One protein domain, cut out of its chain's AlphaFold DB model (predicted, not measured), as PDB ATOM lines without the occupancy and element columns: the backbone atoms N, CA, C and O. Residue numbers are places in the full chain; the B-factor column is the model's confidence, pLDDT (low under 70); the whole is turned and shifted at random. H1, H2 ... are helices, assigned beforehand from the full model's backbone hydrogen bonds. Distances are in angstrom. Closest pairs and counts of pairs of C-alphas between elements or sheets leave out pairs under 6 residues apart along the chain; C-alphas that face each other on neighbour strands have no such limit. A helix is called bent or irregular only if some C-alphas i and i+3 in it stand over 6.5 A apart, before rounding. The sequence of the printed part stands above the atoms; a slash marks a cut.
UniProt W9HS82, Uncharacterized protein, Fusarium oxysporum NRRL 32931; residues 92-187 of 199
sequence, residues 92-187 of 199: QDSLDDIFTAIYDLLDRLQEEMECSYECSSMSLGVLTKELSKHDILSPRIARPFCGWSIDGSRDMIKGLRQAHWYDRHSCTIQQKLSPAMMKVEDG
ATOM      1  N   GLN A  92     -28.928  40.759  22.340       98.00
ATOM      2  CA  GLN A  92     -28.702  42.180  22.577       98.00
ATOM      3  C   GLN A  92     -29.875  42.777  23.350       98.00
ATOM      4  O   GLN A  92     -29.623  43.483  24.318       98.00
ATOM      5  N   ASP A  93     -31.114  42.426  22.997       97.19
ATOM      6  CA  ASP A  93     -32.338  42.822  23.705       97.19
ATOM      7  C   ASP A  93     -32.335  42.354  25.161       97.19
ATOM      8  O   ASP A  93     -32.510  43.151  26.083       97.19
ATOM      9  N   SER A  94     -32.026  41.078  25.385       97.44
ATOM     10  CA  SER A  94     -31.937  40.513  26.733       97.44
ATOM     11  C   SER A  94     -30.861  41.194  27.583       97.44
ATOM     12  O   SER A  94     -31.060  41.435  28.774       97.44
ATOM     13  N   LEU A  95     -29.696  41.493  27.000       98.00
ATOM     14  CA  LEU A  95     -28.616  42.183  27.708       98.00
ATOM     15  C   LEU A  95     -28.972  43.644  27.992       98.00
ATOM     16  O   LEU A  95     -28.669  44.126  29.081       98.00
ATOM     17  N   ASP A  96     -29.649  44.315  27.066       97.75
ATOM     18  CA  ASP A  96     -30.151  45.679  27.239       97.75
ATOM     19  C   ASP A  96     -31.099  45.767  28.438       97.75
ATOM     20  O   ASP A  96     -30.902  46.600  29.321       97.75
ATOM     21  N   ASP A  97     -32.049  44.834  28.538       97.25
ATOM     22  CA  ASP A  97     -32.972  44.715  29.671       97.25
ATOM     23  C   ASP A  97     -32.218  44.489  30.998       97.25
ATOM     24  O   ASP A  97     -32.521  45.122  32.016       97.25
ATOM     25  N   ILE A  98     -31.200  43.618  31.003       97.81
ATOM     26  CA  ILE A  98     -30.373  43.339  32.189       97.81
ATOM     27  C   ILE A  98     -29.610  44.589  32.639       97.81
ATOM     28  O   ILE A  98     -29.643  44.944  33.821       97.81
ATOM     29  N   PHE A  99     -28.888  45.240  31.725       98.00
ATOM     30  CA  PHE A  99     -28.042  46.379  32.068       98.00
ATOM     31  C   PHE A  99     -28.866  47.624  32.381       98.00
ATOM     32  O   PHE A  99     -28.524  48.337  33.324       98.00
ATOM     33  N   THR A 100     -29.997  47.825  31.705       98.00
ATOM     34  CA  THR A 100     -30.974  48.859  32.066       98.00
ATOM     35  C   THR A 100     -31.445  48.670  33.504       98.00
ATOM     36  O   THR A 100     -31.323  49.590  34.302       98.00
ATOM     37  N   ALA A 101     -31.840  47.456  33.905       98.06
ATOM     38  CA  ALA A 101     -32.258  47.200  35.285       98.06
ATOM     39  C   ALA A 101     -31.150  47.469  36.325       98.06
ATOM     40  O   ALA A 101     -31.428  47.958  37.424       98.06
ATOM     41  N   ILE A 102     -29.890  47.161  35.993       97.88
ATOM     42  CA  ILE A 102     -28.730  47.477  36.842       97.88
ATOM     43  C   ILE A 102     -28.566  48.992  36.994       97.88
ATOM     44  O   ILE A 102     -28.360  49.479  38.109       97.88
ATOM     45  N   TYR A 103     -28.637  49.731  35.890       98.00
ATOM     46  CA  TYR A 103     -28.423  51.173  35.882       98.00
ATOM     47  C   TYR A 103     -29.595  51.945  36.496       98.00
ATOM     48  O   TYR A 103     -29.355  52.856  37.281       98.00
ATOM     49  N   ASP A 104     -30.831  51.513  36.267       96.56
ATOM     50  CA  ASP A 104     -32.017  52.064  36.926       96.56
ATOM     51  C   ASP A 104     -31.975  51.827  38.438       96.56
ATOM     52  O   ASP A 104     -32.414  52.661  39.229       96.56
ATOM     53  N   LEU A 105     -31.445  50.683  38.887       96.12
ATOM     54  CA  LEU A 105     -31.206  50.460  40.309       96.12
ATOM     55  C   LEU A 105     -30.124  51.403  40.852       96.12
ATOM     56  O   LEU A 105     -30.290  51.932  41.947       96.12
ATOM     57  N   LEU A 106     -29.032  51.611  40.113       96.56
ATOM     58  CA  LEU A 106     -27.985  52.552  40.510       96.56
ATOM     59  C   LEU A 106     -28.549  53.970  40.676       96.56
ATOM     60  O   LEU A 106     -28.271  54.602  41.693       96.56
ATOM     61  N   ASP A 107     -29.350  54.427  39.718       95.94
ATOM     62  CA  ASP A 107     -29.904  55.783  39.684       95.94
ATOM     63  C   ASP A 107     -30.941  55.980  40.800       95.94
ATOM     64  O   ASP A 107     -30.840  56.922  41.587       95.94
ATOM     65  N   ARG A 108     -31.845  55.012  41.002       94.62
ATOM     66  CA  ARG A 108     -32.793  55.051  42.129       94.62
ATOM     67  C   ARG A 108     -32.099  55.042  43.484       94.62
ATOM     68  O   ARG A 108     -32.521  55.755  44.379       94.62
ATOM     69  N   LEU A 109     -31.015  54.285  43.655       94.06
ATOM     70  CA  LEU A 109     -30.261  54.290  44.915       94.06
ATOM     71  C   LEU A 109     -29.533  55.623  45.186       94.06
ATOM     72  O   LEU A 109     -29.152  55.864  46.332       94.06
ATOM     73  N   GLN A 110     -29.303  56.457  44.164       92.62
ATOM     74  CA  GLN A 110     -28.720  57.796  44.321       92.62
ATOM     75  C   GLN A 110     -29.761  58.848  44.711       92.62
ATOM     76  O   GLN A 110     -29.452  59.750  45.491       92.62
ATOM     77  N   GLU A 111     -30.966  58.748  44.158       88.75
ATOM     78  CA  GLU A 111     -31.988  59.794  44.253       88.75
ATOM     79  C   GLU A 111     -33.083  59.473  45.278       88.75
ATOM     80  O   GLU A 111     -33.602  60.367  45.950       88.75
ATOM     81  N   GLU A 112     -33.425  58.194  45.422       81.06
ATOM     82  CA  GLU A 112     -34.569  57.717  46.188       81.06
ATOM     83  C   GLU A 112     -34.138  56.988  47.468       81.06
ATOM     84  O   GLU A 112     -33.070  56.379  47.569       81.06
ATOM     85  N   MET A 113     -35.014  57.012  48.475       76.38
ATOM     86  CA  MET A 113     -34.850  56.191  49.672       76.38
ATOM     87  C   MET A 113     -35.610  54.875  49.498       76.38
ATOM     88  O   MET A 113     -36.823  54.816  49.691       76.38
ATOM     89  N   GLU A 114     -34.887  53.794  49.209       72.62
ATOM     90  CA  GLU A 114     -35.446  52.446  49.204       72.62
ATOM     91  C   GLU A 114     -35.151  51.711  50.516       72.62
ATOM     92  O   GLU A 114     -33.999  51.469  50.878       72.62
ATOM     93  N   CYS A 115     -36.205  51.256  51.197       86.44
ATOM     94  CA  CYS A 115     -36.162  50.601  52.511       86.44
ATOM     95  C   CYS A 115     -35.684  51.501  53.669       86.44
ATOM     96  O   CYS A 115     -36.454  51.724  54.600       86.44
ATOM     97  N   SER A 116     -34.456  52.023  53.626       89.50
ATOM     98  CA  SER A 116     -33.941  53.043  54.553       89.50
ATOM     99  C   SER A 116     -32.780  53.813  53.918       89.50
ATOM    100  O   SER A 116     -32.226  53.390  52.895       89.50
ATOM    101  N   TYR A 117     -32.384  54.934  54.527       88.88
ATOM    102  CA  TYR A 117     -31.230  55.713  54.073       88.88
ATOM    103  C   TYR A 117     -29.933  54.895  54.125       88.88
ATOM    104  O   TYR A 117     -29.156  54.888  53.171       88.88
ATOM    105  N   GLU A 118     -29.721  54.152  55.211       89.81
ATOM    106  CA  GLU A 118     -28.556  53.291  55.409       89.81
ATOM    107  C   GLU A 118     -28.549  52.153  54.387       89.81
ATOM    108  O   GLU A 118     -27.526  51.930  53.738       89.81
ATOM    109  N   CYS A 119     -29.691  51.472  54.198       89.44
ATOM    110  CA  CYS A 119     -29.871  50.423  53.189       89.44
ATOM    111  C   CYS A 119     -29.511  50.924  51.791       89.44
ATOM    112  O   CYS A 119     -28.728  50.277  51.086       89.44
ATOM    113  N   SER A 120     -30.045  52.086  51.414       91.12
ATOM    114  CA  SER A 120     -29.806  52.690  50.103       91.12
ATOM    115  C   SER A 120     -28.337  53.070  49.936       91.12
ATOM    116  O   SER A 120     -27.700  52.639  48.981       91.12
ATOM    117  N   SER A 121     -27.756  53.757  50.923       91.62
ATOM    118  CA  SER A 121     -26.354  54.200  50.903       91.62
ATOM    119  C   SER A 121     -25.369  53.032  50.817       91.62
ATOM    120  O   SER A 121     -24.400  53.069  50.058       91.62
ATOM    121  N   MET A 122     -25.617  51.968  51.584       91.62
ATOM    122  CA  MET A 122     -24.764  50.782  51.580       91.62
ATOM    123  C   MET A 122     -24.893  50.012  50.264       91.62
ATOM    124  O   MET A 122     -23.883  49.623  49.678       91.62
ATOM    125  N   SER A 123     -26.123  49.825  49.774       92.88
ATOM    126  CA  SER A 123     -26.382  49.158  48.493       92.88
ATOM    127  C   SER A 123     -25.767  49.934  47.333       92.88
ATOM    128  O   SER A 123     -25.125  49.325  46.483       92.88
ATOM    129  N   LEU A 124     -25.886  51.265  47.342       95.12
ATOM    130  CA  LEU A 124     -25.256  52.152  46.370       95.12
ATOM    131  C   LEU A 124     -23.741  51.961  46.383       95.12
ATOM    132  O   LEU A 124     -23.152  51.649  45.355       95.12
ATOM    133  N   GLY A 125     -23.109  52.062  47.556       94.69
ATOM    134  CA  GLY A 125     -21.662  51.904  47.684       94.69
ATOM    135  C   GLY A 125     -21.154  50.534  47.224       94.69
ATOM    136  O   GLY A 125     -20.083  50.449  46.620       94.69
ATOM    137  N   VAL A 126     -21.909  49.464  47.481       94.88
ATOM    138  CA  VAL A 126     -21.597  48.119  46.977       94.88
ATOM    139  C   VAL A 126     -21.754  48.059  45.459       94.88
ATOM    140  O   VAL A 126     -20.815  47.642  44.781       94.88
ATOM    141  N   LEU A 127     -22.893  48.503  44.924       96.25
ATOM    142  CA  LEU A 127     -23.182  48.450  43.494       96.25
ATOM    143  C   LEU A 127     -22.163  49.271  42.704       96.25
ATOM    144  O   LEU A 127     -21.539  48.743  41.793       96.25
ATOM    145  N   THR A 128     -21.891  50.516  43.104       97.69
ATOM    146  CA  THR A 128     -20.873  51.367  42.472       97.69
ATOM    147  C   THR A 128     -19.501  50.690  42.439       97.69
ATOM    148  O   THR A 128     -18.835  50.705  41.404       97.69
ATOM    149  N   LYS A 129     -19.072  50.056  43.541       97.19
ATOM    150  CA  LYS A 129     -17.775  49.361  43.603       97.19
ATOM    151  C   LYS A 129     -17.726  48.131  42.703       97.19
ATOM    152  O   LYS A 129     -16.719  47.935  42.029       97.19
ATOM    153  N   GLU A 130     -18.777  47.315  42.678       96.69
ATOM    154  CA  GLU A 130     -18.812  46.139  41.803       96.69
ATOM    155  C   GLU A 130     -18.896  46.543  40.323       96.69
ATOM    156  O   GLU A 130     -18.127  46.027  39.519       96.69
ATOM    157  N   LEU A 131     -19.726  47.529  39.954       96.94
ATOM    158  CA  LEU A 131     -19.781  48.034  38.575       96.94
ATOM    159  C   LEU A 131     -18.442  48.635  38.130       96.94
ATOM    160  O   LEU A 131     -18.029  48.439  36.991       96.94
ATOM    161  N   SER A 132     -17.734  49.332  39.028       97.19
ATOM    162  CA  SER A 132     -16.387  49.836  38.744       97.19
ATOM    163  C   SER A 132     -15.373  48.707  38.574       97.19
ATOM    164  O   SER A 132     -14.506  48.812  37.720       97.19
ATOM    165  N   LYS A 133     -15.464  47.637  39.368       96.44
ATOM    166  CA  LYS A 133     -14.584  46.461  39.273       96.44
ATOM    167  C   LYS A 133     -14.791  45.671  37.976       96.44
ATOM    168  O   LYS A 133     -13.867  44.999  37.531       96.44
ATOM    169  N   HIS A 134     -15.993  45.727  37.409       95.06
ATOM    170  CA  HIS A 134     -16.332  45.112  36.127       95.06
ATOM    171  C   HIS A 134     -16.154  46.062  34.929       95.06
ATOM    172  O   HIS A 134     -16.500  45.673  33.819       95.06
ATOM    173  N   ASP A 135     -15.631  47.278  35.138       95.69
ATOM    174  CA  ASP A 135     -15.430  48.301  34.103       95.69
ATOM    175  C   ASP A 135     -16.721  48.704  33.353       95.69
ATOM    176  O   ASP A 135     -16.694  49.041  32.171       95.69
ATOM    177  N   ILE A 136     -17.869  48.695  34.048       96.75
ATOM    178  CA  ILE A 136     -19.197  49.019  33.479       96.75
ATOM    179  C   ILE A 136     -19.898  50.202  34.160       96.75
ATOM    180  O   ILE A 136     -21.065  50.480  33.881       96.75
ATOM    181  N   LEU A 137     -19.221  50.886  35.087       96.50
ATOM    182  CA  LEU A 137     -19.770  52.056  35.780       96.50
ATOM    183  C   LEU A 137     -19.689  53.327  34.921       96.50
ATOM    184  O   LEU A 137     -20.635  54.111  34.881       96.50
ATOM    185  N   SER A 138     -18.541  53.560  34.281       93.88
ATOM    186  CA  SER A 138     -18.294  54.744  33.460       93.88
ATOM    187  C   SER A 138     -17.212  54.445  32.409       93.88
ATOM    188  O   SER A 138     -16.062  54.223  32.790       93.88
ATOM    189  N   PRO A 139     -17.552  54.437  31.106       94.94
ATOM    190  CA  PRO A 139     -18.901  54.614  30.566       94.94
ATOM    191  C   PRO A 139     -19.831  53.437  30.913       94.94
ATOM    192  O   PRO A 139     -19.375  52.315  31.128       94.94
ATOM    193  N   ARG A 140     -21.145  53.700  30.957       96.31
ATOM    194  CA  ARG A 140     -22.149  52.628  30.953       96.31
ATOM    195  C   ARG A 140     -22.022  51.870  29.633       96.31
ATOM    196  O   ARG A 140     -21.873  52.503  28.585       96.31
ATOM    197  N   ILE A 141     -22.055  50.544  29.678       96.12
ATOM    198  CA  ILE A 141     -22.016  49.752  28.450       96.12
ATOM    199  C   ILE A 141     -23.353  49.864  27.719       96.12
ATOM    200  O   ILE A 141     -24.403  50.035  28.334       96.12
ATOM    201  N   ALA A 142     -23.295  49.772  26.399       94.75
ATOM    202  CA  ALA A 142     -24.445  49.855  25.515       94.75
ATOM    203  C   ALA A 142     -24.232  48.916  24.327       94.75
ATOM    204  O   ALA A 142     -23.148  48.346  24.157       94.75
ATOM    205  N   ARG A 143     -25.253  48.781  23.481       95.50
ATOM    206  CA  ARG A 143     -25.147  48.000  22.248       95.50
ATOM    207  C   ARG A 143     -23.984  48.483  21.361       95.50
ATOM    208  O   ARG A 143     -23.810  49.692  21.198       95.50
ATOM    209  N   PRO A 144     -23.252  47.562  20.709       95.88
ATOM    210  CA  PRO A 144     -23.337  46.111  20.875       95.88
ATOM    211  C   PRO A 144     -22.664  45.645  22.181       95.88
ATOM    212  O   PRO A 144     -21.528  46.017  22.469       95.88
ATOM    213  N   PHE A 145     -23.330  44.765  22.935       96.56
ATOM    214  CA  PHE A 145     -22.818  44.177  24.181       96.56
ATOM    215  C   PHE A 145     -21.770  43.082  23.906       96.56
ATOM    216  O   PHE A 145     -21.973  41.898  24.194       96.56
ATOM    217  N   CYS A 146     -20.651  43.461  23.287       93.88
ATOM    218  CA  CYS A 146     -19.538  42.564  22.976       93.88
ATOM    219  C   CYS A 146     -18.857  42.067  24.258       93.88
ATOM    220  O   CYS A 146     -18.630  42.833  25.193       93.88
ATOM    221  N   GLY A 147     -18.510  40.782  24.299       94.81
ATOM    222  CA  GLY A 147     -17.890  40.146  25.464       94.81
ATOM    223  C   GLY A 147     -18.885  39.716  26.550       94.81
ATOM    224  O   GLY A 147     -18.496  38.977  27.457       94.81
ATOM    225  N   TRP A 148     -20.162  40.095  26.431       96.69
ATOM    226  CA  TRP A 148     -21.213  39.785  27.398       96.69
ATOM    227  C   TRP A 148     -22.177  38.722  26.877       96.69
ATOM    228  O   TRP A 148     -22.637  38.757  25.738       96.69
ATOM    229  N   SER A 149     -22.502  37.781  27.756       96.50
ATOM    230  CA  SER A 149     -23.503  36.728  27.555       96.50
ATOM    231  C   SER A 149     -24.548  36.828  28.658       96.50
ATOM    232  O   SER A 149     -24.177  37.200  29.772       96.50
ATOM    233  N   ILE A 150     -25.791  36.424  28.400       96.62
ATOM    234  CA  ILE A 150     -26.881  36.454  29.391       96.62
ATOM    235  C   ILE A 150     -26.488  35.681  30.661       96.62
ATOM    236  O   ILE A 150     -26.603  36.211  31.768       96.62
ATOM    237  N   ASP A 151     -25.945  34.469  30.506       95.75
ATOM    238  CA  ASP A 151     -25.482  33.650  31.636       95.75
ATOM    239  C   ASP A 151     -24.329  34.326  32.388       95.75
ATOM    240  O   ASP A 151     -24.338  34.404  33.613       95.75
ATOM    241  N   GLY A 152     -23.367  34.898  31.660       96.12
ATOM    242  CA  GLY A 152     -22.264  35.660  32.253       96.12
ATOM    243  C   GLY A 152     -22.732  36.868  33.076       96.12
ATOM    244  O   GLY A 152     -22.229  37.085  34.177       96.12
ATOM    245  N   SER A 153     -23.721  37.620  32.590       96.69
ATOM    246  CA  SER A 153     -24.314  38.746  33.324       96.69
ATOM    247  C   SER A 153     -25.083  38.272  34.559       96.69
ATOM    248  O   SER A 153     -24.973  38.864  35.633       96.69
ATOM    249  N   ARG A 154     -25.815  37.159  34.449       96.25
ATOM    250  CA  ARG A 154     -26.506  36.520  35.577       96.25
ATOM    251  C   ARG A 154     -25.525  36.055  36.653       96.25
ATOM    252  O   ARG A 154     -25.766  36.279  37.839       96.25
ATOM    253  N   ASP A 155     -24.432  35.420  36.255       95.94
ATOM    254  CA  ASP A 155     -23.400  34.941  37.173       95.94
ATOM    255  C   ASP A 155     -22.653  36.101  37.832       95.94
ATOM    256  O   ASP A 155     -22.407  36.057  39.040       95.94
ATOM    257  N   MET A 156     -22.393  37.182  37.087       96.00
ATOM    258  CA  MET A 156     -21.896  38.440  37.649       96.00
ATOM    259  C   MET A 156     -22.841  38.959  38.740       96.00
ATOM    260  O   MET A 156     -22.390  39.203  39.856       96.00
ATOM    261  N   ILE A 157     -24.148  39.069  38.459       96.12
ATOM    262  CA  ILE A 157     -25.151  39.557  39.423       96.12
ATOM    263  C   ILE A 157     -25.196  38.673  40.674       96.12
ATOM    264  O   ILE A 157     -25.176  39.177  41.799       96.12
ATOM    265  N   LYS A 158     -25.222  37.346  40.507       95.06
ATOM    266  CA  LYS A 158     -25.188  36.399  41.634       95.06
ATOM    267  C   LYS A 158     -23.927  36.573  42.480       95.06
ATOM    268  O   LYS A 158     -24.014  36.513  43.705       95.06
ATOM    269  N   GLY A 159     -22.789  36.817  41.831       94.88
ATOM    270  CA  GLY A 159     -21.483  37.016  42.454       94.88
ATOM    271  C   GLY A 159     -21.248  38.398  43.069       94.88
ATOM    272  O   GLY A 159     -20.204  38.589  43.696       94.88
ATOM    273  N   LEU A 160     -22.180  39.352  42.928       93.75
ATOM    274  CA  LEU A 160     -22.046  40.674  43.541       93.75
ATOM    275  C   LEU A 160     -21.906  40.548  45.055       93.75
ATOM    276  O   LEU A 160     -22.631  39.799  45.721       93.75
ATOM    277  N   ARG A 161     -20.982  41.326  45.620       91.88
ATOM    278  CA  ARG A 161     -20.775  41.354  47.063       91.88
ATOM    279  C   ARG A 161     -22.072  41.731  47.780       91.88
ATOM    280  O   ARG A 161     -22.796  42.621  47.353       91.88
ATOM    281  N   GLN A 162     -22.344  41.073  48.901       88.00
ATOM    282  CA  GLN A 162     -23.466  41.425  49.767       88.00
ATOM    283  C   GLN A 162     -22.989  42.332  50.900       88.00
ATOM    284  O   GLN A 162     -21.892  42.156  51.440       88.00
ATOM    285  N   ALA A 163     -23.811  43.317  51.253       84.31
ATOM    286  CA  ALA A 163     -23.586  44.121  52.443       84.31
ATOM    287  C   ALA A 163     -23.856  43.277  53.696       84.31
ATOM    288  O   ALA A 163     -24.870  42.583  53.779       84.31
ATOM    289  N   HIS A 164     -22.956  43.347  54.676       81.19
ATOM    290  CA  HIS A 164     -23.169  42.726  55.979       81.19
ATOM    291  C   HIS A 164     -23.791  43.743  56.931       81.19
ATOM    292  O   HIS A 164     -23.209  44.796  57.187       81.19
ATOM    293  N   TRP A 165     -24.967  43.405  57.450       78.50
ATOM    294  CA  TRP A 165     -25.715  44.207  58.411       78.50
ATOM    295  C   TRP A 165     -25.487  43.667  59.822       78.50
ATOM    296  O   TRP A 165     -25.434  42.454  60.017       78.50
ATOM    297  N   TYR A 166     -25.348  44.558  60.807       72.12
ATOM    298  CA  TYR A 166     -25.268  44.158  62.219       72.12
ATOM    299  C   TYR A 166     -26.636  43.727  62.778       72.12
ATOM    300  O   TYR A 166     -26.694  42.892  63.679       72.12
ATOM    301  N   ASP A 167     -27.725  44.247  62.206       74.69
ATOM    302  CA  ASP A 167     -29.106  43.914  62.563       74.69
ATOM    303  C   ASP A 167     -29.707  42.832  61.643       74.69
ATOM    304  O   ASP A 167     -29.084  42.384  60.681       74.69
ATOM    305  N   ARG A 168     -30.965  42.430  61.892       75.81
ATOM    306  CA  ARG A 168     -31.730  41.468  61.065       75.81
ATOM    307  C   ARG A 168     -32.192  42.044  59.712       75.81
ATOM    308  O   ARG A 168     -33.319  41.799  59.289       75.81
ATOM    309  N   HIS A 169     -31.356  42.828  59.043       82.12
ATOM    310  CA  HIS A 169     -31.652  43.380  57.727       82.12
ATOM    311  C   HIS A 169     -31.021  42.511  56.629       82.12
ATOM    312  O   HIS A 169     -29.856  42.135  56.719       82.12
ATOM    313  N   SER A 170     -31.799  42.169  55.599       83.88
ATOM    314  CA  SER A 170     -31.411  41.172  54.593       83.88
ATOM    315  C   SER A 170     -31.584  41.634  53.145       83.88
ATOM    316  O   SER A 170     -31.608  40.778  52.260       83.88
ATOM    317  N   CYS A 171     -31.749  42.939  52.880       88.56
ATOM    318  CA  CYS A 171     -31.839  43.410  51.499       88.56
ATOM    319  C   CYS A 171     -30.507  43.214  50.778       88.56
ATOM    320  O   CYS A 171     -29.432  43.529  51.292       88.56
ATOM    321  N   THR A 172     -30.601  42.718  49.550       91.88
ATOM    322  CA  THR A 172     -29.456  42.505  48.664       91.88
ATOM    323  C   THR A 172     -29.735  43.099  47.291       91.88
ATOM    324  O   THR A 172     -30.889  43.216  46.870       91.88
ATOM    325  N   ILE A 173     -28.673  43.449  46.565       93.81
ATOM    326  CA  ILE A 173     -28.777  43.904  45.172       93.81
ATOM    327  C   ILE A 173     -29.410  42.802  44.310       93.81
ATOM    328  O   ILE A 173     -30.266  43.082  43.477       93.81
ATOM    329  N   GLN A 174     -29.063  41.540  44.571       94.81
ATOM    330  CA  GLN A 174     -29.614  40.375  43.882       94.81
ATOM    331  C   GLN A 174     -31.138  40.298  44.005       94.81
ATOM    332  O   GLN A 174     -31.817  40.087  43.005       94.81
ATOM    333  N   GLN A 175     -31.693  40.512  45.202       93.25
ATOM    334  CA  GLN A 175     -33.148  40.546  45.394       93.25
ATOM    335  C   GLN A 175     -33.800  41.688  44.611       93.25
ATOM    336  O   GLN A 175     -34.854  41.486  44.017       93.25
ATOM    337  N   LYS A 176     -33.166  42.868  44.579       93.44
ATOM    338  CA  LYS A 176     -33.675  44.035  43.842       93.44
ATOM    339  C   LYS A 176     -33.646  43.827  42.322       93.44
ATOM    340  O   LYS A 176     -34.541  44.309  41.639       93.44
ATOM    341  N   LEU A 177     -32.664  43.085  41.804       95.69
ATOM    342  CA  LEU A 177     -32.538  42.760  40.374       95.69
ATOM    343  C   LEU A 177     -33.301  41.493  39.955       95.69
ATOM    344  O   LEU A 177     -33.539  41.289  38.766       95.69
ATOM    345  N   SER A 178     -33.709  40.648  40.906       94.94
ATOM    346  CA  SER A 178     -34.386  39.374  40.632       94.94
ATOM    347  C   SER A 178     -35.611  39.497  39.716       94.94
ATOM    348  O   SER A 178     -35.731  38.658  38.825       94.94
ATOM    349  N   PRO A 179     -36.503  40.502  39.858       94.31
ATOM    350  CA  PRO A 179     -37.663  40.628  38.974       94.31
ATOM    351  C   PRO A 179     -37.272  40.838  37.508       94.31
ATOM    352  O   PRO A 179     -37.851  40.211  36.625       94.31
ATOM    353  N   ALA A 180     -36.254  41.663  37.248       92.81
ATOM    354  CA  ALA A 180     -35.741  41.876  35.898       92.81
ATOM    355  C   ALA A 180     -35.102  40.597  35.335       92.81
ATOM    356  O   ALA A 180     -35.342  40.246  34.185       92.81
ATOM    357  N   MET A 181     -34.355  39.851  36.160       93.12
ATOM    358  CA  MET A 181     -33.747  38.584  35.727       93.12
ATOM    359  C   MET A 181     -34.788  37.518  35.385       93.12
ATOM    360  O   MET A 181     -34.609  36.790  34.412       93.12
ATOM    361  N   MET A 182     -35.869  37.437  36.166       93.06
ATOM    362  CA  MET A 182     -36.984  36.530  35.885       93.06
ATOM    363  C   MET A 182     -37.714  36.934  34.607       93.06
ATOM    364  O   MET A 182     -37.944  36.082  33.760       93.06
ATOM    365  N   LYS A 183     -37.994  38.232  34.417       93.06
ATOM    366  CA  LYS A 183     -38.611  38.744  33.184       93.06
ATOM    367  C   LYS A 183     -37.801  38.356  31.946       93.06
ATOM    368  O   LYS A 183     -38.383  37.898  30.970       93.06
ATOM    369  N   VAL A 184     -36.477  38.521  31.993       92.94
ATOM    370  CA  VAL A 184     -35.597  38.132  30.882       92.94
ATOM    371  C   VAL A 184     -35.636  36.622  30.667       92.94
ATOM    372  O   VAL A 184     -35.770  36.184  29.536       92.94
ATOM    373  N   GLU A 185     -35.574  35.815  31.728       90.56
ATOM    374  CA  GLU A 185     -35.604  34.350  31.618       90.56
ATOM    375  C   GLU A 185     -36.911  33.798  31.047       90.56
ATOM    376  O   GLU A 185     -36.874  32.896  30.208       90.56
ATOM    377  N   ASP A 186     -38.038  34.349  31.492       90.19
ATOM    378  CA  ASP A 186     -39.376  33.983  31.030       90.19
ATOM    379  C   ASP A 186     -39.650  34.509  29.612       90.19
ATOM    380  O   ASP A 186     -40.460  33.933  28.885       90.19
ATOM    381  N   GLY A 187     -38.975  35.595  29.222       87.88
ATOM    382  CA  GLY A 187     -39.102  36.246  27.921       87.88
ATOM    383  C   GLY A 187     -38.221  35.667  26.813       87.88
ATOM    384  O   GLY A 187     -38.468  35.997  25.658       87.88
TER     385      GLY A 187
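AT A GLANCE: This is residues 92 to 187 of the 199 residues of an uncharacterized protein of Fusarium oxysporum NRRL 32931 (UniProt W9HS82). A long helix, H1, has H4 packed along it and the shorter H3 beside its first part, the three centres making a triangle, while H2 folds back from the last part of H1 so that the two make a V. Two long links with no named element loop at opposite ends of the longest axis: Pro 144 lies in one and Asp 167 in the other. The printed part has 96 residues with four named helices in the order H1, H2, H3, H4 and no named strand; its class is all helix. It is compact, with a radius of gyration of the C-alphas of 13.3 A and spans of 40 by 29 by 22 A.

HOW THE PARTS SIT: H1, residues 92 to 111, is the hub, touching the three other helices. It touches H4, residues 173 to 187, at a shallow tilt of 27 degrees, opposite ways; their closest C-alphas, those of Ser 94 and Val 184, are 6.0 A apart. With residues 94 to 98 alone H1 touches H3, residues 150 to 159, at a shallow tilt of 31 degrees, the same way; the closest C-alphas, those of Leu 95 and Ile 150, are 6.2 A apart. H3 and H4, a helical hairpin, only just touch, with 3 pairs of C-alphas within 8 A, the closest being Lys 158 and Gln 174 at 6.4 A; they run opposite ways at a shallow tilt of 19 degrees. H1, H3 and H4 form a bundle, helices set side by side. With residues 106 to 110 alone H1 touches H2, residues 117 to 133, at a steep tilt of 43 degrees, opposite ways; the closest C-alphas of this helical hairpin, those of Leu 109 and Ser 120, are 5.4 A apart. H2 and H4 are close but not clearly touching, the C-alphas of Ser 123 and Ile 173 being closest at 6.7 A. H2 and H3 are near each other. Every O i to N i+4 pair is within hydrogen-bond range in H1, H2 and H3; in H4 9 of 11 are.

IN THESE COORDINATES: H1 runs 28.1 A from C-alpha 92 at (-28.702, 42.180, 22.577) to C-alpha 111 at (-31.988, 59.794, 44.253). H2 measures 24.1 A, H3 14.1 A and H4 21.5 A, from first to last C-alpha. H4 is irregular, C-alphas 176 and 179 being 7.2 A apart, and ends with C-alpha 187 at (-39.102, 36.246, 27.921).

THE WHOLE: The C-alphas of Pro 144 and Asp 167, the two farthest apart, are 42.1 A from each other. The link from H1 to H2 is tight; those from H2 to H3, residues 134 to 149, and from H3 to H4, residues 160 to 172, are long. The printed part has no cut. The mean pLDDT of the printed part is 92.7, and no printed residue is under 70.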